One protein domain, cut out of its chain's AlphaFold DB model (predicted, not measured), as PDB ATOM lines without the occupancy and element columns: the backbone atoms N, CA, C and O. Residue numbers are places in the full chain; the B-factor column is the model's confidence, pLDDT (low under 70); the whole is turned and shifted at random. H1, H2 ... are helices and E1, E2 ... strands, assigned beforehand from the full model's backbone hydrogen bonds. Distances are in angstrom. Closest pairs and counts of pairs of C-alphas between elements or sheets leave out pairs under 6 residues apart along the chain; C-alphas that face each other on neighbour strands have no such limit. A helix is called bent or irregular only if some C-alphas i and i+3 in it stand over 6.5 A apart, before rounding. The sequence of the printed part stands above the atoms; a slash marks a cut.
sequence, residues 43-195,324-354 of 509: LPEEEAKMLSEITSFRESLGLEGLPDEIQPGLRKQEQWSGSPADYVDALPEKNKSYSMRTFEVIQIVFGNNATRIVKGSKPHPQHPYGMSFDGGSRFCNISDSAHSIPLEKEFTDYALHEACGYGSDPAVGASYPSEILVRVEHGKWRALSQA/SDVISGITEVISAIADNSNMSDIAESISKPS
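This is residues 43 to 195 and 324 to 354 of the 509 residues of an uncharacterized protein of Candidatus Levybacteria bacterium RIFCSPHIGHO2_01_FULL_38_26 (UniProt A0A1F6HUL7). At one end a small sheet of three short strands has H3 and H5 packed over one face; at the other end H1, H6 and H7 lie side by side in a row, with H2 at one end of H6. H7 meets the kinked H3 between these two parts, and H8 packs on H3. The printed part has 184 residues, mostly helix, in the order H1 H2 H3 E1 E2 E3 H4 H5 H6 H7 H8; the mixed sheet runs E1 E3 E2. It is compact, with a radius of gyration of the C-alphas of 16.8 A, yet elongated, spanning 51 by 33 by 31 A.

Look first at the strands, E1 at residues 120 to 122, E3 at 139 to 141 and E2 at 132 to 134. Find C-alpha 93 at (38.943, -50.167, -36.380); from there H3 runs to residue 117, 24.2 A, with a kink of 126 degrees near residue 110. H3 is irregular, C-alphas 109 and 112 being 9.5 A apart, and so is H4, residues 144 to 148, with 7.4 A between C-alphas 144 and 147. H5 spans residues 154 to 168, 20.1 A; it is neither bent nor irregular, but only just, with C-alphas 163 and 166 6.0 A apart. H6 is residues 178 to 192, 20.7 A, and H7 residues 324 to 337, 19.9 A. H1, residues 45 to 59, 21.6 A, begins at (63.100, -39.323, 7.270). H2 is residues 70 to 74, and H8, residues 343 to 350, ends at (54.181, -35.588, -27.232).

E1 and E3 are parallel, with N 140 and O 120 3.0 A apart; E2 and E3 form an antiparallel hairpin, with N 141 and O 132 at 2.7 A. On the same face, H3 lies over E1 at a height of 7.4 A over the sheet and H5 over E3 and E2 at 9.1 A. H3, the hub, touches H5 at Thr 102 and Ala 159, C-alphas 5.6 A apart, at a steep tilt of 39 degrees. Its residues 94 to 98 touch H4, closest at C-alphas 95 and 147, 6.4 A. Its residues 105 to 109 touch H8, closest at C-alphas 105 and 350, 6.0 A. Its residues 109 to 113 touch H7, about perpendicular at 90 degrees, closest at C-alphas 110 and 337, 5.9 A. H7 touches H6 at Gly 329 and Gly 187, C-alphas 3.7 A apart, opposite ways at a shallow tilt of 22 degrees. H6 touches H1, closest at C-alphas 186 and 54, 5.5 A, and H2, closest at C-alphas 178 and 74, 5.3 A. Every O i to N i+4 pair is within hydrogen-bond range in H1, H2, H6, H7 and H8, against 14 of 21 in H3, 9 of 11 in H5 and 0 of 1 in H4, where 1 of 2 O i to N i+3 pairs is.

The C-alphas farthest apart, of Glu 45 and Lys 94, are 51.8 A from each other. Residues 196 to 323 are not printed, and C-alphas 195 and 324 are 12.7 A apart across the cut. The link from H2 to H3, residues 75 to 92, is long. The mean pLDDT of the printed part is 84.2; 30 residues are under 70, among them 124 to 137.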
ATOM      1  N   LEU A  43      59.258 -45.127   9.044       62.81
ATOM      2  CA  LEU A  43      59.438 -44.531   7.712       62.81
ATOM      3  C   LEU A  43      60.799 -43.816   7.593       62.81
ATOM      4  O   LEU A  43      61.257 -43.220   8.575       62.81
ATOM      5  N   PRO A  44      61.441 -43.837   6.410       76.94
ATOM      6  CA  PRO A  44      62.568 -42.963   6.098       76.94
ATOM      7  C   PRO A  44      62.250 -41.490   6.399       76.94
ATOM      8  O   PRO A  44      61.133 -41.022   6.177       76.94
ATOM      9  N   GLU A  45      63.247 -40.738   6.877       80.25
ATOM     10  CA  GLU A  45      63.100 -39.323   7.270       80.25
ATOM     11  C   GLU A  45      62.534 -38.447   6.139       80.25
ATOM     12  O   GLU A  45      61.706 -37.568   6.377       80.25
ATOM     13  N   GLU A  46      62.939 -38.727   4.899       84.25
ATOM     14  CA  GLU A  46      62.466 -38.026   3.705       84.25
ATOM     15  C   GLU A  46      60.962 -38.240   3.461       84.25
ATOM     16  O   GLU A  46      60.237 -37.272   3.234       84.25
ATOM     17  N   GLU A  47      60.463 -39.471   3.600       82.19
ATOM     18  CA  GLU A  47      59.034 -39.776   3.445       82.19
ATOM     19  C   GLU A  47      58.204 -39.139   4.564       82.19
ATOM     20  O   GLU A  47      57.148 -38.560   4.308       82.19
ATOM     21  N   ALA A  48      58.696 -39.170   5.806       83.31
ATOM     22  CA  ALA A  48      58.030 -38.510   6.927       83.31
ATOM     23  C   ALA A  48      57.913 -36.991   6.708       83.31
ATOM     24  O   ALA A  48      56.875 -36.391   7.008       83.31
ATOM     25  N   LYS A  49      58.956 -36.372   6.139       89.19
ATOM     26  CA  LYS A  49      58.938 -34.960   5.757       89.19
ATOM     27  C   LYS A  49      57.898 -34.686   4.663       89.19
ATOM     28  O   LYS A  49      57.078 -33.788   4.843       89.19
ATOM     29  N   MET A  50      57.874 -35.488   3.596       93.12
ATOM     30  CA  MET A  50      56.896 -35.352   2.507       93.12
ATOM     31  C   MET A  50      55.451 -35.479   3.008       93.12
ATOM     32  O   MET A  50      54.594 -34.693   2.618       93.12
ATOM     33  N   LEU A  51      55.164 -36.407   3.927       90.44
ATOM     34  CA  LEU A  51      53.829 -36.551   4.531       90.44
ATOM     35  C   LEU A  51      53.399 -35.298   5.320       90.44
ATOM     36  O   LEU A  51      52.233 -34.887   5.273       90.44
ATOM     37  N   SER A  52      54.337 -34.651   6.015       90.31
ATOM     38  CA  SER A  52      54.077 -33.372   6.687       90.31
ATOM     39  C   SER A  52      53.829 -32.234   5.689       90.31
ATOM     40  O   SER A  52      52.964 -31.383   5.917       90.31
ATOM     41  N   GLU A  53      54.572 -32.206   4.581       95.00
ATOM     42  CA  GLU A  53      54.407 -31.217   3.509       95.00
ATOM     43  C   GLU A  53      53.063 -31.408   2.783       95.00
ATOM     44  O   GLU A  53      52.334 -30.432   2.617       95.00
ATOM     45  N   ILE A  54      52.648 -32.652   2.494       95.94
ATOM     46  CA  ILE A  54      51.313 -32.987   1.953       95.94
ATOM     47  C   ILE A  54      50.203 -32.399   2.824       95.94
ATOM     48  O   ILE A  54      49.276 -31.770   2.312       95.94
ATOM     49  N   THR A  55      50.302 -32.570   4.145       93.38
ATOM     50  CA  THR A  55      49.314 -32.016   5.083       93.38
ATOM     51  C   THR A  55      49.250 -30.491   4.964       93.38
ATOM     52  O   THR A  55      48.166 -29.923   4.865       93.38
ATOM     53  N   SER A  56      50.406 -29.830   4.883       93.00
ATOM     54  CA  SER A  56      50.491 -28.369   4.749       93.00
ATOM     55  C   SER A  56      49.909 -27.874   3.415       93.00
ATOM     56  O   SER A  56      49.200 -26.869   3.371       93.00
ATOM     57  N   PHE A  57      50.160 -28.593   2.317       96.19
ATOM     58  CA  PHE A  57      49.572 -28.284   1.014       96.19
ATOM     59  C   PHE A  57      48.047 -28.429   1.029       96.19
ATOM     60  O   PHE A  57      47.347 -27.547   0.530       96.19
ATOM     61  N   ARG A  58      47.522 -29.491   1.648       94.56
ATOM     62  CA  ARG A  58      46.075 -29.718   1.807       94.56
ATOM     63  C   ARG A  58      45.410 -28.627   2.646       94.56
ATOM     64  O   ARG A  58      44.351 -28.125   2.265       94.56
ATOM     65  N   GLU A  59      46.060 -28.180   3.717       91.94
ATOM     66  CA  GLU A  59      45.555 -27.095   4.567       91.94
ATOM     67  C   GLU A  59      45.377 -25.770   3.799       91.94
ATOM     68  O   GLU A  59      44.418 -25.044   4.059       91.94
ATOM     69  N   SER A  60      46.203 -25.480   2.781       90.69
ATOM     70  CA  SER A  60      46.035 -24.288   1.918       90.69
ATOM     71  C   SER A  60      44.720 -24.278   1.110       90.69
ATOM     72  O   SER A  60      44.225 -23.226   0.677       90.69
ATOM     73  N   LEU A  61      44.132 -25.465   0.938       92.81
ATOM     74  CA  LEU A  61      42.842 -25.713   0.304       92.81
ATOM     75  C   LEU A  61      41.731 -25.931   1.341       92.81
ATOM     76  O   LEU A  61      40.626 -26.305   0.969       92.81
ATOM     77  N   GLY A  62      41.992 -25.722   2.635       91.69
ATOM     78  CA  GLY A  62      41.038 -25.984   3.716       91.69
ATOM     79  C   GLY A  62      40.734 -27.471   3.940       91.69
ATOM     80  O   GLY A  62      39.742 -27.794   4.590       91.69
ATOM     81  N   LEU A  63      41.537 -28.377   3.373       93.38
ATOM     82  CA  LEU A  63      41.424 -29.818   3.593       93.38
ATOM     83  C   LEU A  63      42.199 -30.217   4.850       93.38
ATOM     84  O   LEU A  63      43.189 -29.583   5.214       93.38
ATOM     85  N   GLU A  64      41.771 -31.297   5.499       89.69
ATOM     86  CA  GLU A  64      42.462 -31.839   6.667       89.69
ATOM     87  C   GLU A  64      43.002 -33.243   6.403       89.69
ATOM     88  O   GLU A  64      42.524 -33.964   5.525       89.69
ATOM     89  N   GLY A  65      43.993 -33.624   7.211       88.62
ATOM     90  CA  GLY A  65      44.568 -34.961   7.211       88.62
ATOM     91  C   GLY A  65      45.389 -35.281   5.966       88.62
ATOM     92  O   GLY A  65      45.608 -34.441   5.090       88.62
ATOM     93  N   LEU A  66      45.855 -36.526   5.921       90.94
ATOM     94  CA  LEU A  66      46.470 -37.110   4.738       90.94
ATOM     95  C   LEU A  66      45.382 -37.589   3.764       90.94
ATOM     96  O   LEU A  66      44.274 -37.883   4.210       90.94
ATOM     97  N   PRO A  67      45.700 -37.707   2.468       91.00
ATOM     98  CA  PRO A  67      44.837 -38.367   1.492       91.00
ATOM     99  C   PRO A  67      44.502 -39.811   1.898       91.00
ATOM    100  O   PRO A  67      45.354 -40.519   2.452       91.00
ATOM    101  N   ASP A  68      43.282 -40.256   1.598       87.50
ATOM    102  CA  ASP A  68      42.736 -41.563   1.999       87.50
ATOM    103  C   ASP A  68      43.557 -42.757   1.476       87.50
ATOM    104  O   ASP A  68      43.607 -43.821   2.094       87.50
ATOM    105  N   GLU A  69      44.236 -42.582   0.346       84.75
ATOM    106  CA  GLU A  69      45.109 -43.546  -0.320       84.75
ATOM    107  C   GLU A  69      46.400 -43.842   0.459       84.75
ATOM    108  O   GLU A  69      46.935 -44.953   0.361       84.75
ATOM    109  N   ILE A  70      46.892 -42.891   1.264       86.25
ATOM    110  CA  ILE A  70      48.188 -43.006   1.946       86.25
ATOM    111  C   ILE A  70      48.148 -44.106   3.007       86.25
ATOM    112  O   ILE A  70      49.017 -44.979   3.021       86.25
ATOM    113  N   GLN A  71      47.146 -44.106   3.894       78.00
ATOM    114  CA  GLN A  71      47.129 -45.047   5.024       78.00
ATOM    115  C   GLN A  71      47.094 -46.523   4.583       78.00
ATOM    116  O   GLN A  71      47.891 -47.316   5.096       78.00
ATOM    117  N   PRO A  72      46.234 -46.939   3.631       74.12
ATOM    118  CA  PRO A  72      46.271 -48.295   3.097       74.12
ATOM    119  C   PRO A  72      47.569 -48.605   2.339       74.12
ATOM    120  O   PRO A  72      48.037 -49.743   2.391       74.12
ATOM    121  N   GLY A  73      48.144 -47.618   1.643       72.75
ATOM    122  CA  GLY A  73      49.350 -47.783   0.828       72.75
ATOM    123  C   GLY A  73      50.638 -47.956   1.636       72.75
ATOM    124  O   GLY A  73      51.480 -48.779   1.278       72.75
ATOM    125  N   LEU A  74      50.774 -47.271   2.775       74.25
ATOM    126  CA  LEU A  74      51.927 -47.430   3.676       74.25
ATOM    127  C   LEU A  74      51.974 -48.815   4.341       74.25
ATOM    128  O   LEU A  74      53.042 -49.301   4.706       74.25
ATOM    129  N   ARG A  75      50.825 -49.490   4.472       67.81
ATOM    130  CA  ARG A  75      50.739 -50.850   5.037       67.81
ATOM    131  C   ARG A  75      51.184 -51.942   4.058       67.81
ATOM    132  O   ARG A  75      51.403 -53.075   4.482       67.81
ATOM    133  N   LYS A  76      51.302 -51.628   2.765       60.94
ATOM    134  CA  LYS A  76      51.688 -52.559   1.698       60.94
ATOM    135  C   LYS A  76      53.055 -52.158   1.144       60.94
ATOM    136  O   LYS A  76      53.135 -51.483   0.125       60.94
ATOM    137  N   GLN A  77      54.132 -52.582   1.806       55.22
ATOM    138  CA  GLN A  77      55.497 -52.440   1.278       55.22
ATOM    139  C   GLN A  77      55.740 -53.428   0.124       55.22
ATOM    140  O   GLN A  77      56.500 -54.386   0.250       55.22
ATOM    141  N   GLU A  78      55.063 -53.230  -1.002       60.97
ATOM    142  CA  GLU A  78      55.226 -54.069  -2.187       60.97
ATOM    143  C   GLU A  78      55.828 -53.259  -3.337       60.97
ATOM    144  O   GLU A  78      55.453 -52.114  -3.584       60.97
ATOM    145  N   GLN A  79      56.768 -53.872  -4.063       68.56
ATOM    146  CA  GLN A  79      57.141 -53.416  -5.403       68.56
ATOM    147  C   GLN A  79      55.915 -53.475  -6.321       68.56
ATOM    148  O   GLN A  79      54.924 -54.134  -6.003       68.56
ATOM    149  N   TRP A  80      55.988 -52.831  -7.489       74.12
ATOM    150  CA  TRP A  80      54.943 -52.954  -8.501       74.12
ATOM    151  C   TRP A  80      54.579 -54.427  -8.710       74.12
ATOM    152  O   TRP A  80      55.413 -55.225  -9.141       74.12
ATOM    153  N   SER A  81      53.340 -54.802  -8.393       60.03
ATOM    154  CA  SER A  81      52.924 -56.200  -8.477       60.03
ATOM    155  C   SER A  81      52.919 -56.667  -9.939       60.03
ATOM    156  O   SER A  81      52.281 -56.034 -10.785       60.03
ATOM    157  N   GLY A  82      53.595 -57.783 -10.234       63.91
ATOM    158  CA  GLY A  82      53.631 -58.412 -11.564       63.91
ATOM    159  C   GLY A  82      54.452 -57.651 -12.613       63.91
ATOM    160  O   GLY A  82      55.020 -56.601 -12.326       63.91
ATOM    161  N   SER A  83      54.532 -58.167 -13.841       66.25
ATOM    162  CA  SER A  83      55.094 -57.439 -14.996       66.25
ATOM    163  C   SER A  83      54.081 -56.424 -15.548       66.25
ATOM    164  O   SER A  83      52.880 -56.619 -15.335       66.25
ATOM    165  N   PRO A  84      54.512 -55.364 -16.264       73.25
ATOM    166  CA  PRO A  84      53.582 -54.518 -17.007       73.25
ATOM    167  C   PRO A  84      52.757 -55.394 -17.959       73.25
ATOM    168  O   PRO A  84      53.310 -56.262 -18.635       73.25
ATOM    169  N   ALA A  85      51.437 -55.214 -17.963       74.50
ATOM    170  CA  ALA A  85      50.555 -55.930 -18.879       74.50
ATOM    171  C   ALA A  85      50.630 -55.320 -20.286       74.50
ATOM    172  O   ALA A  85      51.061 -54.175 -20.447       74.50
ATOM    173  N   ASP A  86      50.171 -56.058 -21.294       85.19
ATOM    174  CA  ASP A  86      49.983 -55.497 -22.629       85.19
ATOM    175  C   ASP A  86      48.885 -54.429 -22.612       85.19
ATOM    176  O   ASP A  86      47.891 -54.537 -21.886       85.19
ATOM    177  N   TYR A  87      49.058 -53.400 -23.436       86.25
ATOM    178  CA  TYR A  87      48.050 -52.362 -23.593       86.25
ATOM    179  C   TYR A  87      46.805 -52.920 -24.288       86.25
ATOM    180  O   TYR A  87      46.874 -53.468 -25.391       86.25
ATOM    181  N   VAL A  88      45.650 -52.758 -23.647       86.12
ATOM    182  CA  VAL A  88      44.374 -53.263 -24.154       86.12
ATOM    183  C   VAL A  88      43.712 -52.211 -25.035       86.12
ATOM    184  O   VAL A  88      43.149 -51.228 -24.557       86.12
ATOM    185  N   ASP A  89      43.721 -52.455 -26.338       87.12
ATOM    186  CA  ASP A  89      43.013 -51.628 -27.304       87.12
ATOM    187  C   ASP A  89      41.673 -52.260 -27.714       87.12
ATOM    188  O   ASP A  89      41.588 -53.052 -28.659       87.12
ATOM    189  N   ALA A  90      40.610 -51.875 -27.006       82.50
ATOM    190  CA  ALA A  90      39.248 -52.342 -27.252       82.50
ATOM    191  C   ALA A  90      38.456 -51.440 -28.219       82.50
ATOM    192  O   ALA A  90      37.246 -51.624 -28.374       82.50
ATOM    193  N   LEU A  91      39.096 -50.453 -28.856       81.50
ATOM    194  CA  LEU A  91      38.410 -49.568 -29.795       81.50
ATOM    195  C   LEU A  91      38.146 -50.241 -31.148       81.50
ATOM    196  O   LEU A  91      38.940 -51.080 -31.591       81.50
ATOM    197  N   PRO A  92      37.058 -49.850 -31.840       77.12
ATOM    198  CA  PRO A  92      36.777 -50.318 -33.191       77.12
ATOM    199  C   PRO A  92      37.824 -49.805 -34.191       77.12
ATOM    200  O   PRO A  92      38.426 -48.752 -33.986       77.12
ATOM    201  N   GLU A  93      37.964 -50.497 -35.328       79.81
ATOM    202  CA  GLU A  93      38.943 -50.167 -36.380       79.81
ATOM    203  C   GLU A  93      38.916 -48.691 -36.808       79.81
ATOM    204  O   GLU A  93      39.962 -48.095 -37.044       79.81
ATOM    205  N   LYS A  94      37.731 -48.073 -36.844       76.62
ATOM    206  CA  LYS A  94      37.549 -46.664 -37.225       76.62
ATOM    207  C   LYS A  94      38.235 -45.644 -36.303       76.62
ATOM    208  O   LYS A  94      38.398 -44.513 -36.733       76.62
ATOM    209  N   ASN A  95      38.627 -46.037 -35.087       83.38
ATOM    210  CA  ASN A  95      39.227 -45.156 -34.077       83.38
ATOM    211  C   ASN A  95      40.560 -45.698 -33.521       83.38
ATOM    212  O   ASN A  95      41.004 -45.262 -32.457       83.38
ATOM    213  N   LYS A  96      41.220 -46.641 -34.205       88.50
ATOM    214  CA  LYS A  96      42.477 -47.239 -33.717       88.50
ATOM    215  C   LYS A  96      43.591 -46.210 -33.566       88.50
ATOM    216  O   LYS A  96      44.324 -46.274 -32.586       88.50
ATOM    217  N   SER A  97      43.677 -45.219 -34.456       92.62
ATOM    218  CA  SER A  97      44.678 -44.148 -34.354       92.62
ATOM    219  C   SER A  97      44.596 -43.371 -33.034       92.62
ATOM    220  O   SER A  97      45.629 -42.992 -32.491       92.62
ATOM    221  N   TYR A  98      43.398 -43.207 -32.469       92.44
ATOM    222  CA  TYR A  98      43.189 -42.561 -31.172       92.44
ATOM    223  C   TYR A  98      43.681 -43.442 -30.020       92.44
ATOM    224  O   TYR A  98      44.370 -42.956 -29.130       92.44
ATOM    225  N   SER A  99      43.418 -44.752 -30.071       92.06
ATOM    226  CA  SER A  99      43.961 -45.708 -29.094       92.06
ATOM    227  C   SER A  99      45.487 -45.755 -29.118       92.06
ATOM    228  O   SER A  99      46.128 -45.709 -28.068       92.06
ATOM    229  N   MET A 100      46.064 -45.802 -30.325       94.69
ATOM    230  CA  MET A 100      47.509 -45.779 -30.542       94.69
ATOM    231  C   MET A 100      48.117 -44.477 -30.029       94.69
ATOM    232  O   MET A 100      49.170 -44.504 -29.402       94.69
ATOM    233  N   ARG A 101      47.440 -43.343 -30.246       95.12
ATOM    234  CA  ARG A 101      47.892 -42.049 -29.742       95.12
ATOM    235  C   ARG A 101      47.836 -41.965 -28.224       95.12
ATOM    236  O   ARG A 101      48.797 -41.494 -27.628       95.12
ATOM    237  N   THR A 102      46.775 -42.459 -27.592       94.31
ATOM    238  CA  THR A 102      46.730 -42.567 -26.129       94.31
ATOM    239  C   THR A 102      47.889 -43.412 -25.618       94.31
ATOM    240  O   THR A 102      48.582 -42.979 -24.702       94.31
ATOM    241  N   PHE A 103      48.142 -44.572 -26.238       95.12
ATOM    242  CA  PHE A 103      49.253 -45.444 -25.861       95.12
ATOM    243  C   PHE A 103      50.616 -44.756 -26.012       95.12
ATOM    244  O   PHE A 103      51.424 -44.792 -25.091       95.12
ATOM    245  N   GLU A 104      50.854 -44.085 -27.139       95.75
ATOM    246  CA  GLU A 104      52.082 -43.329 -27.392       95.75
ATOM    247  C   GLU A 104      52.301 -42.239 -26.335       95.75
ATOM    248  O   GLU A 104      53.388 -42.147 -25.771       95.75
ATOM    249  N   VAL A 105      51.264 -41.460 -26.005       95.25
ATOM    250  CA  VAL A 105      51.348 -40.404 -24.985       95.25
ATOM    251  C   VAL A 105      51.694 -40.987 -23.614       95.25
ATOM    252  O   VAL A 105      52.644 -40.521 -22.985       95.25
ATOM    253  N   ILE A 106      50.994 -42.032 -23.153       93.75
ATOM    254  CA  ILE A 106      51.294 -42.619 -21.835       93.75
ATOM    255  C   ILE A 106      52.672 -43.286 -21.798       93.75
ATOM    256  O   ILE A 106      53.316 -43.260 -20.755       93.75
ATOM    257  N   GLN A 107      53.146 -43.855 -22.909       94.00
ATOM    258  CA  GLN A 107      54.484 -44.441 -23.009       94.00
ATOM    259  C   GLN A 107      55.568 -43.371 -22.926       94.00
ATOM    260  O   GLN A 107      56.551 -43.552 -22.214       94.00
ATOM    261  N   ILE A 108      55.378 -42.235 -23.599       94.69
ATOM    262  CA  ILE A 108      56.315 -41.111 -23.517       94.69
ATOM    263  C   ILE A 108      56.359 -40.545 -22.090       94.69
ATOM    264  O   ILE A 108      57.442 -40.259 -21.586       94.69
ATOM    265  N   VAL A 109      55.204 -40.399 -21.432       94.44
ATOM    266  CA  VAL A 109      55.111 -39.759 -20.108       94.44
ATOM    267  C   VAL A 109      55.526 -40.693 -18.966       94.44
ATOM    268  O   VAL A 109      56.214 -40.258 -18.050       94.44
ATOM    269  N   PHE A 110      55.112 -41.962 -18.987       92.12
ATOM    270  CA  PHE A 110      55.310 -42.907 -17.874       92.12
ATOM    271  C   PHE A 110      56.350 -44.000 -18.151       92.12
ATOM    272  O   PHE A 110      56.644 -44.811 -17.268       92.12
ATOM    273  N   GLY A 111      56.895 -44.060 -19.368       90.81
ATOM    274  CA  GLY A 111      57.883 -45.055 -19.769       90.81
ATOM    275  C   GLY A 111      57.412 -46.488 -19.521       90.81
ATOM    276  O   GLY A 111      56.269 -46.862 -19.795       90.81
ATOM    277  N   ASN A 112      58.293 -47.289 -18.921       88.06
ATOM    278  CA  ASN A 112      58.062 -48.709 -18.644       88.06
ATOM    279  C   ASN A 112      56.858 -48.990 -17.724       88.06
ATOM    280  O   ASN A 112      56.367 -50.119 -17.682       88.06
ATOM    281  N   ASN A 113      56.367 -47.984 -16.994       88.19
ATOM    282  CA  ASN A 113      55.228 -48.128 -16.091       88.19
ATOM    283  C   ASN A 113      53.891 -47.730 -16.728       88.19
ATOM    284  O   ASN A 113      52.851 -47.919 -16.099       88.19
ATOM    285  N   ALA A 114      53.871 -47.272 -17.984       89.62
ATOM    286  CA  ALA A 114      52.661 -46.789 -18.645       89.62
ATOM    287  C   ALA A 114      51.467 -47.752 -18.547       89.62
ATOM    288  O   ALA A 114      50.383 -47.325 -18.156       89.62
ATOM    289  N   THR A 115      51.651 -49.054 -18.799       87.56
ATOM    290  CA  THR A 115      50.547 -50.036 -18.744       87.56
ATOM    291  C   THR A 115      50.194 -50.518 -17.336       87.56
ATOM    292  O   THR A 115      49.156 -51.152 -17.135       87.56
ATOM    293  N   ARG A 116      51.019 -50.190 -16.334       85.12
ATOM    294  CA  ARG A 116      50.655 -50.342 -14.915       85.12
ATOM    295  C   ARG A 116      49.706 -49.233 -14.477       85.12
ATOM    296  O   ARG A 116      48.804 -49.479 -13.679       85.12
ATOM    297  N   ILE A 117      49.912 -48.034 -15.021       86.81
ATOM    298  CA  ILE A 117      49.125 -46.843 -14.715       86.81
ATOM    299  C   ILE A 117      47.834 -46.808 -15.542       86.81
ATOM    300  O   ILE A 117      46.763 -46.576 -14.986       86.81
ATOM    301  N   VAL A 118      47.898 -47.098 -16.841       88.00
ATOM    302  CA  VAL A 118      46.752 -47.062 -17.760       88.00
ATOM    303  C   VAL A 118      46.684 -48.367 -18.541       88.00
ATOM    304  O   VAL A 118      47.551 -48.669 -19.355       88.00
ATOM    305  N   LYS A 119      45.629 -49.151 -18.319       84.06
ATOM    306  CA  LYS A 119      45.504 -50.502 -18.881       84.06
ATOM    307  C   LYS A 119      45.180 -50.514 -20.370       84.06
ATOM    308  O   LYS A 119      45.443 -51.512 -21.037       84.06
ATOM    309  N   GLY A 120      44.565 -49.456 -20.888       86.00
ATOM    310  CA  GLY A 120      44.050 -49.485 -22.247       86.00
ATOM    311  C   GLY A 120      43.135 -48.330 -22.609       86.00
ATOM    312  O   GLY A 120      42.899 -47.418 -21.813       86.00
ATOM    313  N   SER A 121      42.543 -48.445 -23.794       87.75
ATOM    314  CA  SER A 121      41.425 -47.610 -24.230       87.75
ATOM    315  C   SER A 121      40.238 -48.458 -24.672       87.75
ATOM    316  O   SER A 121      40.402 -49.530 -25.258       87.75
ATOM    317  N   LYS A 122      39.025 -47.977 -24.389       83.44
ATOM    318  CA  LYS A 122      37.769 -48.673 -24.715       83.44
ATOM    319  C   LYS A 122      36.665 -47.676 -25.092       83.44
ATOM    320  O   LYS A 122      36.773 -46.503 -24.746       83.44
ATOM    321  N   PRO A 123      35.598 -48.096 -25.787       74.06
ATOM    322  CA  PRO A 123      34.412 -47.259 -25.935       74.06
ATOM    323  C   PRO A 123      33.652 -47.164 -24.603       74.06
ATOM    324  O   PRO A 123      33.573 -48.141 -23.854       74.06
ATOM    325  N   HIS A 124      33.051 -46.006 -24.314       65.88
ATOM    326  CA  HIS A 124      32.171 -45.871 -23.152       65.88
ATOM    327  C   HIS A 124      30.790 -46.486 -23.458       65.88
ATOM    328  O   HIS A 124      30.124 -46.016 -24.383       65.88
ATOM    329  N   PRO A 125      30.287 -47.461 -22.671       57.38
ATOM    330  CA  PRO A 125      29.024 -48.137 -22.981       57.38
ATOM    331  C   PRO A 125      27.805 -47.203 -22.925       57.38
ATOM    332  O   PRO A 125      26.940 -47.260 -23.790       57.38
ATOM    333  N   GLN A 126      27.742 -46.335 -21.908       53.69
ATOM    334  CA  GLN A 126      26.621 -45.409 -21.685       53.69
ATOM    335  C   GLN A 126      26.785 -44.031 -22.356       53.69
ATOM    336  O   GLN A 126      25.805 -43.311 -22.533       53.69
ATOM    337  N   HIS A 127      28.006 -43.654 -22.743       57.09
ATOM    338  CA  HIS A 127      28.327 -42.337 -23.297       57.09
ATOM    339  C   HIS A 127      29.249 -42.472 -24.515       57.09
ATOM    340  O   HIS A 127      30.362 -41.954 -24.499       57.09
ATOM    341  N   PRO A 128      28.815 -43.134 -25.602       52.03
ATOM    342  CA  PRO A 128      29.670 -43.391 -26.766       52.03
ATOM    343  C   PRO A 128      30.156 -42.107 -27.460       52.03
ATOM    344  O   PRO A 128      31.089 -42.141 -28.255       52.03
ATOM    345  N   TYR A 129      29.550 -40.959 -27.155       48.69
ATOM    346  CA  TYR A 129      29.928 -39.638 -27.667       48.69
ATOM    347  C   TYR A 129      30.791 -38.822 -26.691       48.69
ATOM    348  O   TYR A 129      31.279 -37.756 -27.045       48.69
ATOM    349  N   GLY A 130      30.958 -39.316 -25.463       50.53
ATOM    350  CA  GLY A 130      31.791 -38.716 -24.434       50.53
ATOM    351  C   GLY A 130      33.156 -39.387 -24.379       50.53
ATOM    352  O   GLY A 130      33.327 -40.536 -24.789       50.53
ATOM    353  N   MET A 131      34.126 -38.646 -23.871       57.56
ATOM    354  CA  MET A 131      35.443 -39.166 -23.559       57.56
ATOM    355  C   MET A 131      35.671 -38.958 -22.053       57.56
ATOM    356  O   MET A 131      35.250 -37.929 -21.528       57.56
ATOM    357  N   SER A 132      36.204 -39.956 -21.348       69.88
ATOM    358  CA  SER A 132      36.399 -39.912 -19.889       69.88
ATOM    359  C   SER A 132      37.348 -41.007 -19.406       69.88
ATOM    360  O   SER A 132      37.487 -42.036 -20.061       69.88
ATOM    361  N   PHE A 133      37.936 -40.871 -18.224       64.94
ATOM    362  CA  PHE A 133      38.639 -41.962 -17.554       64.94
ATOM    363  C   PHE A 133      37.697 -42.776 -16.645       64.94
ATOM    364  O   PHE A 133      37.014 -42.231 -15.779       64.94
ATOM    365  N   ASP A 134      37.648 -44.104 -16.812       59.66
ATOM    366  CA  ASP A 134      36.900 -44.986 -15.900       59.66
ATOM    367  C   ASP A 134      37.773 -45.357 -14.695       59.66
ATOM    368  O   ASP A 134      38.630 -46.248 -14.766       59.66
ATOM    369  N   GLY A 135      37.534 -44.666 -13.577       50.59
ATOM    370  CA  GLY A 135      38.351 -44.783 -12.376       50.59
ATOM    371  C   GLY A 135      38.334 -46.148 -11.687       50.59
ATOM    372  O   GLY A 135      39.236 -46.449 -10.910       50.59
ATOM    373  N   GLY A 136      37.366 -47.011 -12.011       54.16
ATOM    374  CA  GLY A 136      37.338 -48.391 -11.527       54.16
ATOM    375  C   GLY A 136      38.185 -49.358 -12.358       54.16
ATOM    376  O   GLY A 136      38.497 -50.454 -11.891       54.16
ATOM    377  N   SER A 137      38.557 -48.994 -13.594       58.44
ATOM    378  CA  SER A 137      39.222 -49.922 -14.517       58.44
ATOM    379  C   SER A 137      40.487 -49.398 -15.211       58.44
ATOM    380  O   SER A 137      41.152 -50.193 -15.873       58.44
ATOM    381  N   ARG A 138      40.911 -48.145 -14.982       75.69
ATOM    382  CA  ARG A 138      42.129 -47.537 -15.571       75.69
ATOM    383  C   ARG A 138      42.163 -47.588 -17.101       75.69
ATOM    384  O   ARG A 138      43.205 -47.842 -17.706       75.69
ATOM    385  N   PHE A 139      41.006 -47.371 -17.719       83.38
ATOM    386  CA  PHE A 139      40.864 -47.242 -19.166       83.38
ATOM    387  C   PHE A 139      40.529 -45.803 -19.533       83.38
ATOM    388  O   PHE A 139      39.645 -45.197 -18.924       83.38
ATOM    389  N   CYS A 140      41.171 -45.304 -20.586       85.06
ATOM    390  CA  CYS A 140      40.740 -44.084 -21.249       85.06
ATOM    391  C   CYS A 140      39.551 -44.420 -22.159       85.06
ATOM    392  O   CYS A 140      39.672 -45.192 -23.116       85.06
ATOM    393  N   ASN A 141      38.373 -43.886 -21.850       83.88
ATOM    394  CA  ASN A 141      37.212 -44.053 -22.704       83.88
ATOM    395  C   ASN A 141      37.314 -43.088 -23.875       83.88
ATOM    396  O   ASN A 141      37.384 -41.878 -23.683       83.88
ATOM    397  N   ILE A 142      37.297 -43.612 -25.092       83.50
ATOM    398  CA  ILE A 142      37.365 -42.794 -26.299       83.50
ATOM    399  C   ILE A 142      36.043 -42.924 -27.033       83.50
ATOM    400  O   ILE A 142      35.525 -44.020 -27.257       83.50
ATOM    401  N   SER A 143      35.510 -41.769 -27.405       76.12
ATOM    402  CA  SER A 143      34.245 -41.665 -28.100       76.12
ATOM    403  C   SER A 143      34.301 -42.302 -29.491       76.12
ATOM    404  O   SER A 143      35.267 -42.154 -30.237       76.12
ATOM    405  N   ASP A 144      33.190 -42.898 -29.910       67.94
ATOM    406  CA  ASP A 144      32.945 -43.323 -31.284       67.94
ATOM    407  C   ASP A 144      33.051 -42.164 -32.298       67.94
ATOM    408  O   ASP A 144      33.470 -42.379 -33.440       67.94
ATOM    409  N   SER A 145      32.733 -40.933 -31.883       69.00
ATOM    410  CA  SER A 145      32.859 -39.709 -32.686       69.00
ATOM    411  C   SER A 145      34.243 -39.052 -32.644       69.00
ATOM    412  O   SER A 145      34.430 -38.003 -33.265       69.00
ATOM    413  N   ALA A 146      35.228 -39.665 -31.976       73.94
ATOM    414  CA  ALA A 146      36.574 -39.104 -31.846       73.94
ATOM    415  C   ALA A 146      37.246 -38.805 -33.195       73.94
ATOM    416  O   ALA A 146      38.026 -37.867 -33.269       73.94
ATOM    417  N   HIS A 147      36.878 -39.504 -34.277       73.44
ATOM    418  CA  HIS A 147      37.362 -39.271 -35.649       73.44
ATOM    419  C   HIS A 147      37.214 -37.823 -36.165       73.44
ATOM    420  O   HIS A 147      37.872 -37.442 -37.137       73.44
ATOM    421  N   SER A 148      36.346 -37.024 -35.539       69.75
ATOM    422  CA  SER A 148      36.173 -35.595 -35.830       69.75
ATOM    423  C   SER A 148      37.192 -34.683 -35.127       69.75
ATOM    424  O   SER A 148      37.343 -33.529 -35.517       69.75
ATOM    425  N   ILE A 149      37.918 -35.205 -34.136       80.06
ATOM    426  CA  ILE A 149      38.862 -34.474 -33.288       80.06
ATOM    427  C   ILE A 149      40.279 -34.594 -33.877       80.06
ATOM    428  O   ILE A 149      40.741 -35.714 -34.131       80.06
ATOM    429  N   PRO A 150      41.003 -33.482 -34.101       85.00
ATOM    430  CA  PRO A 150      42.408 -33.501 -34.507       85.00
ATOM    431  C   PRO A 150      43.309 -34.237 -33.502       85.00
ATOM    432  O   PRO A 150      43.236 -33.990 -32.295       85.00
ATOM    433  N   LEU A 151      44.193 -35.112 -33.998       85.00
ATOM    434  CA  LEU A 151      45.065 -35.933 -33.147       85.00
ATOM    435  C   LEU A 151      46.173 -35.117 -32.476       85.00
ATOM    436  O   LEU A 151      46.533 -35.380 -31.331       85.00
ATOM    437  N   GLU A 152      46.723 -34.140 -33.189       81.25
ATOM    438  CA  GLU A 152      47.956 -33.448 -32.823       81.25
ATOM    439  C   GLU A 152      47.798 -32.573 -31.583       81.25
ATOM    440  O   GLU A 152      48.694 -32.536 -30.747       81.25
ATOM    441  N   LYS A 153      46.661 -31.882 -31.451       83.94
ATOM    442  CA  LYS A 153      46.435 -30.937 -30.352       83.94
ATOM    443  C   LYS A 153      45.252 -31.327 -29.486       83.94
ATOM    444  O   LYS A 153      45.448 -31.711 -28.346       83.94
ATOM    445  N   GLU A 154      44.040 -31.276 -30.028       88.00
ATOM    446  CA  GLU A 154      42.819 -31.448 -29.231       88.00
ATOM    447  C   GLU A 154      42.741 -32.829 -28.571       88.00
ATOM    448  O   GLU A 154      42.498 -32.931 -27.372       88.00
ATOM    449  N   PHE A 155      43.023 -33.898 -29.319       90.19
ATOM    450  CA  PHE A 155      43.042 -35.232 -28.728       90.19
ATOM    451  C   PHE A 155      44.266 -35.474 -27.833       90.19
ATOM    452  O   PHE A 155      44.192 -36.246 -26.884       90.19
ATOM    453  N   THR A 156      45.395 -34.818 -28.108       92.06
ATOM    454  CA  THR A 156      46.587 -34.932 -27.255       92.06
ATOM    455  C   THR A 156      46.360 -34.258 -25.902       92.06
ATOM    456  O   THR A 156      46.677 -34.853 -24.877       92.06
ATOM    457  N   ASP A 157      45.735 -33.077 -25.882       92.38
ATOM    458  CA  ASP A 157      45.284 -32.408 -24.656       92.38
ATOM    459  C   ASP A 157      44.357 -33.323 -23.851       92.38
ATOM    460  O   ASP A 157      44.515 -33.468 -22.640       92.38
ATOM    461  N   TYR A 158      43.421 -33.978 -24.541       90.38
ATOM    462  CA  TYR A 158      42.518 -34.946 -23.938       90.38
ATOM    463  C   TYR A 158      43.260 -36.157 -23.343       90.38
ATOM    464  O   TYR A 158      43.037 -36.504 -22.186       90.38
ATOM    465  N   ALA A 159      44.171 -36.782 -24.094       92.44
ATOM    466  CA  ALA A 159      44.941 -37.929 -23.617       92.44
ATOM    467  C   ALA A 159      45.823 -37.562 -22.414       92.44
ATOM    468  O   ALA A 159      45.945 -38.350 -21.479       92.44
ATOM    469  N   LEU A 160      46.397 -36.357 -22.395       94.31
ATOM    470  CA  LEU A 160      47.159 -35.870 -21.247       94.31
ATOM    471  C   LEU A 160      46.287 -35.639 -20.020       94.31
ATOM    472  O   LEU A 160      46.706 -35.993 -18.924       94.31
ATOM    473  N   HIS A 161      45.094 -35.075 -20.188       93.56
ATOM    474  CA  HIS A 161      44.158 -34.871 -19.085       93.56
ATOM    475  C   HIS A 161      43.666 -36.207 -18.516       93.56
ATOM    476  O   HIS A 161      43.867 -36.510 -17.342       93.56
ATOM    477  N   GLU A 162      43.090 -37.057 -19.364       89.75
ATOM    478  CA  GLU A 162      42.446 -38.294 -18.918       89.75
ATOM    479  C   GLU A 162      43.426 -39.434 -18.659       89.75
ATOM    480  O   GLU A 162      43.370 -40.095 -17.628       89.75
ATOM    481  N   ALA A 163      44.325 -39.728 -19.596       91.00
ATOM    482  CA  ALA A 163      45.193 -40.890 -19.452       91.00
ATOM    483  C   ALA A 163      46.399 -40.590 -18.554       91.00
ATOM    484  O   ALA A 163      46.815 -41.462 -17.796       91.00
ATOM    485  N   CYS A 164      46.952 -39.373 -18.592       93.12
ATOM    486  CA  CYS A 164      48.101 -39.029 -17.753       93.12
ATOM    487  C   CYS A 164      47.700 -38.363 -16.431       93.12
ATOM    488  O   CYS A 164      48.078 -38.854 -15.371       93.12
ATOM    489  N   GLY A 165      46.903 -37.297 -16.477       93.69
ATOM    490  CA  GLY A 165      46.418 -36.576 -15.304       93.69
ATOM    491  C   GLY A 165      45.645 -37.495 -14.364       93.69
ATOM    492  O   GLY A 165      46.164 -37.891 -13.322       93.69
ATOM    493  N   TYR A 166      44.457 -37.938 -14.779       90.44
ATOM    494  CA  TYR A 166      43.667 -38.893 -13.994       90.44
ATOM    495  C   TYR A 166      44.359 -40.244 -13.797       90.44
ATOM    496  O   TYR A 166      44.265 -40.830 -12.719       90.44
ATOM    497  N   GLY A 167      45.073 -40.752 -14.807       89.06
ATOM    498  CA  GLY A 167      45.771 -42.033 -14.686       89.06
ATOM    499  C   GLY A 167      46.842 -42.038 -13.592       89.06
ATOM    500  O   GLY A 167      46.968 -43.033 -12.870       89.06
ATOM    501  N   SER A 168      47.581 -40.936 -13.434       90.94
ATOM    502  CA  SER A 168      48.610 -40.808 -12.396       90.94
ATOM    503  C   SER A 168      48.037 -40.622 -10.991       90.94
ATOM    504  O   SER A 168      48.734 -40.942 -10.032       90.94
ATOM    505  N   ASP A 169      46.779 -40.204 -10.845       91.31
ATOM    506  CA  ASP A 169      46.154 -39.976  -9.542       91.31
ATOM    507  C   ASP A 169      45.940 -41.301  -8.759       91.31
ATOM    508  O   ASP A 169      45.221 -42.206  -9.217       91.31
ATOM    509  N   PRO A 170      46.548 -41.453  -7.568       87.12
ATOM    510  CA  PRO A 170      46.367 -42.618  -6.700       87.12
ATOM    511  C   PRO A 170      44.929 -42.879  -6.241       87.12
ATOM    512  O   PRO A 170      44.553 -44.046  -6.085       87.12
ATOM    513  N   ALA A 171      44.088 -41.847  -6.117       82.50
ATOM    514  CA  ALA A 171      42.675 -41.984  -5.742       82.50
ATOM    515  C   ALA A 171      41.852 -42.771  -6.786       82.50
ATOM    516  O   ALA A 171      40.719 -43.184  -6.533       82.50
ATOM    517  N   VAL A 172      42.429 -43.015  -7.964       69.75
ATOM    518  CA  VAL A 172      41.818 -43.703  -9.106       69.75
ATOM    519  C   VAL A 172      42.271 -45.179  -9.171       69.75
ATOM    520  O   VAL A 172      42.477 -45.777 -10.228       69.75
ATOM    521  N   GLY A 173      42.518 -45.788  -8.008       62.31
ATOM    522  CA  GLY A 173      42.628 -47.242  -7.855       62.31
ATOM    523  C   GLY A 173      43.898 -47.901  -8.412       62.31
ATOM    524  O   GLY A 173      43.827 -49.057  -8.832       62.31
ATOM    525  N   ALA A 174      45.052 -47.217  -8.451       64.19
ATOM    526  CA  ALA A 174      46.338 -47.917  -8.628       64.19
ATOM    527  C   ALA A 174      46.857 -48.369  -7.279       64.19
ATOM    528  O   ALA A 174      46.887 -47.604  -6.319       64.19
ATOM    529  N   SER A 175      47.397 -49.581  -7.259       72.38
ATOM    530  CA  SER A 175      48.337 -49.977  -6.222       72.38
ATOM    531  C   SER A 175      49.712 -49.431  -6.589       72.38
ATOM    532  O   SER A 175      50.406 -50.017  -7.418       72.38
ATOM    533  N   TYR A 176      50.086 -48.308  -5.988       82.94
ATOM    534  CA  TYR A 176      51.453 -47.801  -6.034       82.94
ATOM    535  C   TYR A 176      52.297 -48.457  -4.930       82.94
ATOM    536  O   TYR A 176      51.796 -48.629  -3.815       82.94
ATOM    537  N   PRO A 177      53.577 -48.780  -5.194       84.75
ATOM    538  CA  PRO A 177      54.556 -49.012  -4.134       84.75
ATOM    539  C   PRO A 177      54.605 -47.823  -3.176       84.75
ATOM    540  O   PRO A 177      54.501 -46.687  -3.636       84.75
ATOM    541  N   SER A 178      54.792 -48.059  -1.875       82.38
ATOM    542  CA  SER A 178      54.677 -47.006  -0.850       82.38
ATOM    543  C   SER A 178      55.558 -45.781  -1.130       82.38
ATOM    544  O   SER A 178      55.061 -44.663  -1.079       82.38
ATOM    545  N   GLU A 179      56.826 -45.979  -1.507       81.69
ATOM    546  CA  GLU A 179      57.744 -44.873  -1.826       81.69
ATOM    547  C   GLU A 179      57.252 -44.046  -3.029       81.69
ATOM    548  O   GLU A 179      57.271 -42.815  -3.004       81.69
ATOM    549  N   ILE A 180      56.762 -44.714  -4.080       89.25
ATOM    550  CA  ILE A 180      56.229 -44.038  -5.270       89.25
ATOM    551  C   ILE A 180      54.931 -43.313  -4.915       89.25
ATOM    552  O   ILE A 180      54.745 -42.174  -5.326       89.25
ATOM    553  N   LEU A 181      54.058 -43.938  -4.122       90.12
ATOM    554  CA  LEU A 181      52.804 -43.344  -3.669       90.12
ATOM    555  C   LEU A 181      53.044 -42.026  -2.930       90.12
ATOM    556  O   LEU A 181      52.408 -41.030  -3.255       90.12
ATOM    557  N   VAL A 182      53.968 -42.015  -1.961       90.62
ATOM    558  CA  VAL A 182      54.269 -40.814  -1.167       90.62
ATOM    559  C   VAL A 182      54.798 -39.693  -2.060       90.62
ATOM    560  O   VAL A 182      54.319 -38.568  -1.946       90.62
ATOM    561  N   ARG A 183      55.717 -39.991  -2.987       93.19
ATOM    562  CA  ARG A 183      56.261 -39.000  -3.934       93.19
ATOM    563  C   ARG A 183      55.204 -38.481  -4.915       93.19
ATOM    564  O   ARG A 183      55.145 -37.285  -5.182       93.19
ATOM    565  N   VAL A 184      54.343 -39.359  -5.437       94.69
ATOM    566  CA  VAL A 184      53.245 -38.968  -6.336       94.69
ATOM    567  C   VAL A 184      52.249 -38.067  -5.607       94.69
ATOM    568  O   VAL A 184      51.916 -37.000  -6.116       94.69
ATOM    569  N   GLU A 185      51.818 -38.445  -4.402       95.62
ATOM    570  CA  GLU A 185      50.930 -37.610  -3.590       95.62
ATOM    571  C   GLU A 185      51.595 -36.282  -3.212       95.62
ATOM    572  O   GLU A 185      50.968 -35.227  -3.306       95.62
ATOM    573  N   HIS A 186      52.881 -36.289  -2.864       97.00
ATOM    574  CA  HIS A 186      53.615 -35.067  -2.552       97.00
ATOM    575  C   HIS A 186      53.662 -34.103  -3.748       97.00
ATOM    576  O   HIS A 186      53.244 -32.949  -3.618       97.00
ATOM    577  N   GLY A 187      54.058 -34.579  -4.932       97.94
ATOM    578  CA  GLY A 187      54.069 -33.771  -6.151       97.94
ATOM    579  C   GLY A 187      52.677 -33.264  -6.560       97.94
ATOM    580  O   GLY A 187      52.514 -32.081  -6.878       97.94
ATOM    581  N   LYS A 188      51.651 -34.121  -6.479       97.81
ATOM    582  CA  LYS A 188      50.240 -33.778  -6.740       97.81
ATOM    583  C   LYS A 188      49.752 -32.660  -5.820       97.81
ATOM    584  O   LYS A 188      49.262 -31.638  -6.305       97.81
ATOM    585  N   TRP A 189      49.906 -32.810  -4.501       98.00
ATOM    586  CA  TRP A 189      49.435 -31.805  -3.543       98.00
ATOM    587  C   TRP A 189      50.250 -30.521  -3.589       98.00
ATOM    588  O   TRP A 189      49.677 -29.440  -3.446       98.00
ATOM    589  N   ARG A 190      51.550 -30.606  -3.886       98.25
ATOM    590  CA  ARG A 190      52.369 -29.423  -4.149       98.25
ATOM    591  C   ARG A 190      51.800 -28.597  -5.299       98.25
ATOM    592  O   ARG A 190      51.618 -27.391  -5.134       98.25
ATOM    593  N   ALA A 191      51.467 -29.226  -6.428       98.19
ATOM    594  CA  ALA A 191      50.844 -28.532  -7.554       98.19
ATOM    595  C   ALA A 191      49.457 -27.978  -7.180       98.19
ATOM    596  O   ALA A 191      49.185 -26.793  -7.386       98.19
ATOM    597  N   LEU A 192      48.606 -28.799  -6.557       97.94
ATOM    598  CA  LEU A 192      47.249 -28.415  -6.156       97.94
ATOM    599  C   LEU A 192      47.204 -27.265  -5.147       97.94
ATOM    600  O   LEU A 192      46.258 -26.479  -5.181       97.94
ATOM    601  N   SER A 193      48.234 -27.089  -4.312       96.56
ATOM    602  CA  SER A 193      48.344 -25.931  -3.408       96.56
ATOM    603  C   SER A 193      48.270 -24.582  -4.144       96.56
ATOM    604  O   SER A 193      47.916 -23.557  -3.563       96.56
ATOM    605  N   GLN A 194      48.547 -24.578  -5.454       96.44
ATOM    606  CA  GLN A 194      48.509 -23.399  -6.316       96.44
ATOM    607  C   GLN A 194      47.169 -23.201  -7.036       96.44
ATOM    608  O   GLN A 194      47.021 -22.230  -7.777       96.44
ATOM    609  N   ALA A 195      46.174 -24.071  -6.831       94.50
ATOM    610  CA  ALA A 195      44.929 -24.074  -7.606       94.50
ATOM    611  C   ALA A 195      44.125 -22.765  -7.518       94.50
ATOM    612  O   ALA A 195      43.454 -22.394  -8.478       94.50
ATOM    613  N   SER A 324      56.315 -22.321 -10.395       96.38
ATOM    614  CA  SER A 324      57.373 -23.266 -10.045       96.38
ATOM    615  C   SER A 324      56.873 -24.445  -9.230       96.38
ATOM    616  O   SER A 324      57.428 -25.531  -9.364       96.38
ATOM    617  N   ASP A 325      55.847 -24.264  -8.400       97.44
ATOM    618  CA  ASP A 325      55.306 -25.347  -7.581       97.44
ATOM    619  C   ASP A 325      54.433 -26.293  -8.397       97.44
ATOM    620  O   ASP A 325      54.545 -27.504  -8.221       97.44
ATOM    621  N   VAL A 326      53.663 -25.773  -9.362       97.69
ATOM    622  CA  VAL A 326      52.964 -26.621 -10.340       97.69
ATOM    623  C   VAL A 326      53.979 -27.418 -11.159       97.69
ATOM    624  O   VAL A 326      53.902 -28.642 -11.197       97.69
ATOM    625  N   ILE A 327      54.974 -26.761 -11.765       96.69
ATOM    626  CA  ILE A 327      55.964 -27.446 -12.615       96.69
ATOM    627  C   ILE A 327      56.766 -28.473 -11.810       96.69
ATOM    628  O   ILE A 327      56.932 -29.607 -12.261       96.69
ATOM    629  N   SER A 328      57.243 -28.105 -10.618       96.38
ATOM    630  CA  SER A 328      58.020 -29.015  -9.769       96.38
ATOM    631  C   SER A 328      57.178 -30.190  -9.289       96.38
ATOM    632  O   SER A 328      57.668 -31.311  -9.310       96.38
ATOM    633  N   GLY A 329      55.919 -29.954  -8.905       97.50
ATOM    634  CA  GLY A 329      55.004 -31.012  -8.482       97.50
ATOM    635  C   GLY A 329      54.739 -32.033  -9.590       97.50
ATOM    636  O   GLY A 329      54.882 -33.232  -9.367       97.50
ATOM    637  N   ILE A 330      54.453 -31.576 -10.815       97.38
ATOM    638  CA  ILE A 330      54.257 -32.480 -11.963       97.38
ATOM    639  C   ILE A 330      55.557 -33.201 -12.346       97.38
ATOM    640  O   ILE A 330      55.539 -34.397 -12.635       97.38
ATOM    641  N   THR A 331      56.699 -32.507 -12.294       96.38
ATOM    642  CA  THR A 331      58.015 -33.125 -12.538       96.38
ATOM    643  C   THR A 331      58.301 -34.226 -11.522       96.38
ATOM    644  O   THR A 331      58.822 -35.279 -11.883       96.38
ATOM    645  N   GLU A 332      57.953 -34.007 -10.255       95.88
ATOM    646  CA  GLU A 332      58.127 -34.981  -9.182       95.88
ATOM    647  C   GLU A 332      57.261 -36.225  -9.398       95.88
ATOM    648  O   GLU A 332      57.784 -37.337  -9.335       95.88
ATOM    649  N   VAL A 333      55.982 -36.051  -9.755       96.12
ATOM    650  CA  VAL A 333      55.089 -37.165 -10.112       96.12
ATOM    651  C   VAL A 333      55.675 -37.985 -11.259       96.12
ATOM    652  O   VAL A 333      55.777 -39.207 -11.161       96.12
ATOM    653  N   ILE A 334      56.085 -37.326 -12.347       95.56
ATOM    654  CA  ILE A 334      56.650 -38.016 -13.511       95.56
ATOM    655  C   ILE A 334      57.951 -38.723 -13.131       95.56
ATOM    656  O   ILE A 334      58.118 -39.882 -13.482       95.56
ATOM    657  N   SER A 335      58.830 -38.086 -12.355       93.56
ATOM    658  CA  SER A 335      60.091 -38.691 -11.894       93.56
ATOM    659  C   SER A 335      59.884 -39.891 -10.972       93.56
ATOM    660  O   SER A 335      60.730 -40.777 -10.919       93.56
ATOM    661  N   ALA A 336      58.786 -39.918 -10.213       92.19
ATOM    662  CA  ALA A 336      58.454 -41.041  -9.346       92.19
ATOM    663  C   ALA A 336      57.937 -42.252 -10.142       92.19
ATOM    664  O   ALA A 336      58.100 -43.393  -9.709       92.19
ATOM    665  N   ILE A 337      57.304 -42.011 -11.294       91.44
ATOM    666  CA  ILE A 337      56.677 -43.051 -12.119       91.44
ATOM    667  C   ILE A 337      57.596 -43.514 -13.254       91.44
ATOM    668  O   ILE A 337      57.629 -44.705 -13.557       91.44
ATOM    669  N   ALA A 338      58.297 -42.600 -13.915       88.00
ATOM    670  CA  ALA A 338      59.017 -42.829 -15.160       88.00
ATOM    671  C   ALA A 338      60.537 -42.792 -14.972       88.00
ATOM    672  O   ALA A 338      61.064 -42.100 -14.107       88.00
ATOM    673  N   ASP A 339      61.247 -43.476 -15.871       72.62
ATOM    674  CA  ASP A 339      62.715 -43.469 -15.905       72.62
ATOM    675  C   ASP A 339      63.290 -42.176 -16.535       72.62
ATOM    676  O   ASP A 339      64.462 -41.857 -16.335       72.62
ATOM    677  N   ASN A 340      62.483 -41.425 -17.301       68.69
ATOM    678  CA  ASN A 340      62.835 -40.123 -17.880       68.69
ATOM    679  C   ASN A 340      61.916 -39.035 -17.312       68.69
ATOM    680  O   ASN A 340      60.700 -39.124 -17.445       68.69
ATOM    681  N   SER A 341      62.504 -37.994 -16.726       75.25
ATOM    682  CA  SER A 341      61.782 -36.886 -16.095       75.25
ATOM    683  C   SER A 341      62.026 -35.522 -16.737       75.25
ATOM    684  O   SER A 341      61.593 -34.499 -16.202       75.25
ATOM    685  N   ASN A 342      62.706 -35.466 -17.889       88.00
ATOM    686  CA  ASN A 342      62.891 -34.196 -18.581       88.00
ATOM    687  C   ASN A 342      61.579 -33.744 -19.238       88.00
ATOM    688  O   ASN A 342      61.231 -34.156 -20.343       88.00
ATOM    689  N   MET A 343      60.885 -32.832 -18.559       89.19
ATOM    690  CA  MET A 343      59.619 -32.244 -19.000       89.19
ATOM    691  C   MET A 343      59.678 -31.633 -20.405       89.19
ATOM    692  O   MET A 343      58.689 -31.706 -21.129       89.19
ATOM    693  N   SER A 344      60.813 -31.046 -20.805       89.62
ATOM    694  CA  SER A 344      60.947 -30.424 -22.133       89.62
ATOM    695  C   SER A 344      61.004 -31.478 -23.235       89.62
ATOM    696  O   SER A 344      60.312 -31.347 -24.242       89.62
ATOM    697  N   ASP A 345      61.764 -32.553 -23.011       91.25
ATOM    698  CA  ASP A 345      61.879 -33.664 -23.963       91.25
ATOM    699  C   ASP A 345      60.539 -34.403 -24.090       91.25
ATOM    700  O   ASP A 345      60.125 -34.773 -25.192       91.25
ATOM    701  N   ILE A 346      59.826 -34.578 -22.969       93.50
ATOM    702  CA  ILE A 346      58.472 -35.143 -22.942       93.50
ATOM    703  C   ILE A 346      57.523 -34.251 -23.747       93.50
ATOM    704  O   ILE A 346      56.845 -34.751 -24.643       93.50
ATOM    705  N   ALA A 347      57.497 -32.941 -23.475       92.25
ATOM    706  CA  ALA A 347      56.634 -31.987 -24.170       92.25
ATOM    707  C   ALA A 347      56.907 -31.941 -25.683       92.25
ATOM    708  O   ALA A 347      55.970 -31.921 -26.482       92.25
ATOM    709  N   GLU A 348      58.177 -31.976 -26.097       91.75
ATOM    710  CA  GLU A 348      58.551 -32.053 -27.510       91.75
ATOM    711  C   GLU A 348      58.068 -33.366 -28.142       91.75
ATOM    712  O   GLU A 348      57.421 -33.345 -29.193       91.75
ATOM    713  N   SER A 349      58.297 -34.496 -27.470       92.12
ATOM    714  CA  SER A 349      57.948 -35.832 -27.966       92.12
ATOM    715  C   SER A 349      56.437 -36.036 -28.098       92.12
ATOM    716  O   SER A 349      55.968 -36.607 -29.081       92.12
ATOM    717  N   ILE A 350      55.644 -35.524 -27.152       91.75
ATOM    718  CA  ILE A 350      54.181 -35.588 -27.232       91.75
ATOM    719  C   ILE A 350      53.595 -34.510 -28.144       91.75
ATOM    720  O   ILE A 350      52.409 -34.566 -28.422       91.75
ATOM    721  N   SER A 351      54.347 -33.524 -28.636       84.94
ATOM    722  CA  SER A 351      53.754 -32.447 -29.449       84.94
ATOM    723  C   SER A 351      53.253 -32.913 -30.825       84.94
ATOM    724  O   SER A 351      52.449 -32.225 -31.459       84.94
ATOM    725  N   LYS A 352      53.722 -34.073 -31.307       86.44
ATOM    726  CA  LYS A 352      53.367 -34.628 -32.619       86.44
ATOM    727  C   LYS A 352      53.115 -36.137 -32.532       86.44
ATOM    728  O   LYS A 352      53.928 -36.837 -31.935       86.44
ATOM    729  N   PRO A 353      52.025 -36.652 -33.126       90.56
ATOM    730  CA  PRO A 353      51.836 -38.087 -33.302       90.56
ATOM    731  C   PRO A 353      52.898 -38.671 -34.233       90.56
ATOM    732  O   PRO A 353      53.315 -38.003 -35.183       90.56
ATOM    733  N   SER A 354      53.291 -39.926 -34.012       93.19
ATOM    734  CA  SER A 354      54.168 -40.632 -34.951       93.19
ATOM    735  C   SER A 354      53.548 -40.802 -36.341       93.19
ATOM    736  O   SER A 354      52.326 -40.851 -36.528       93.19
TER     737      SER A 354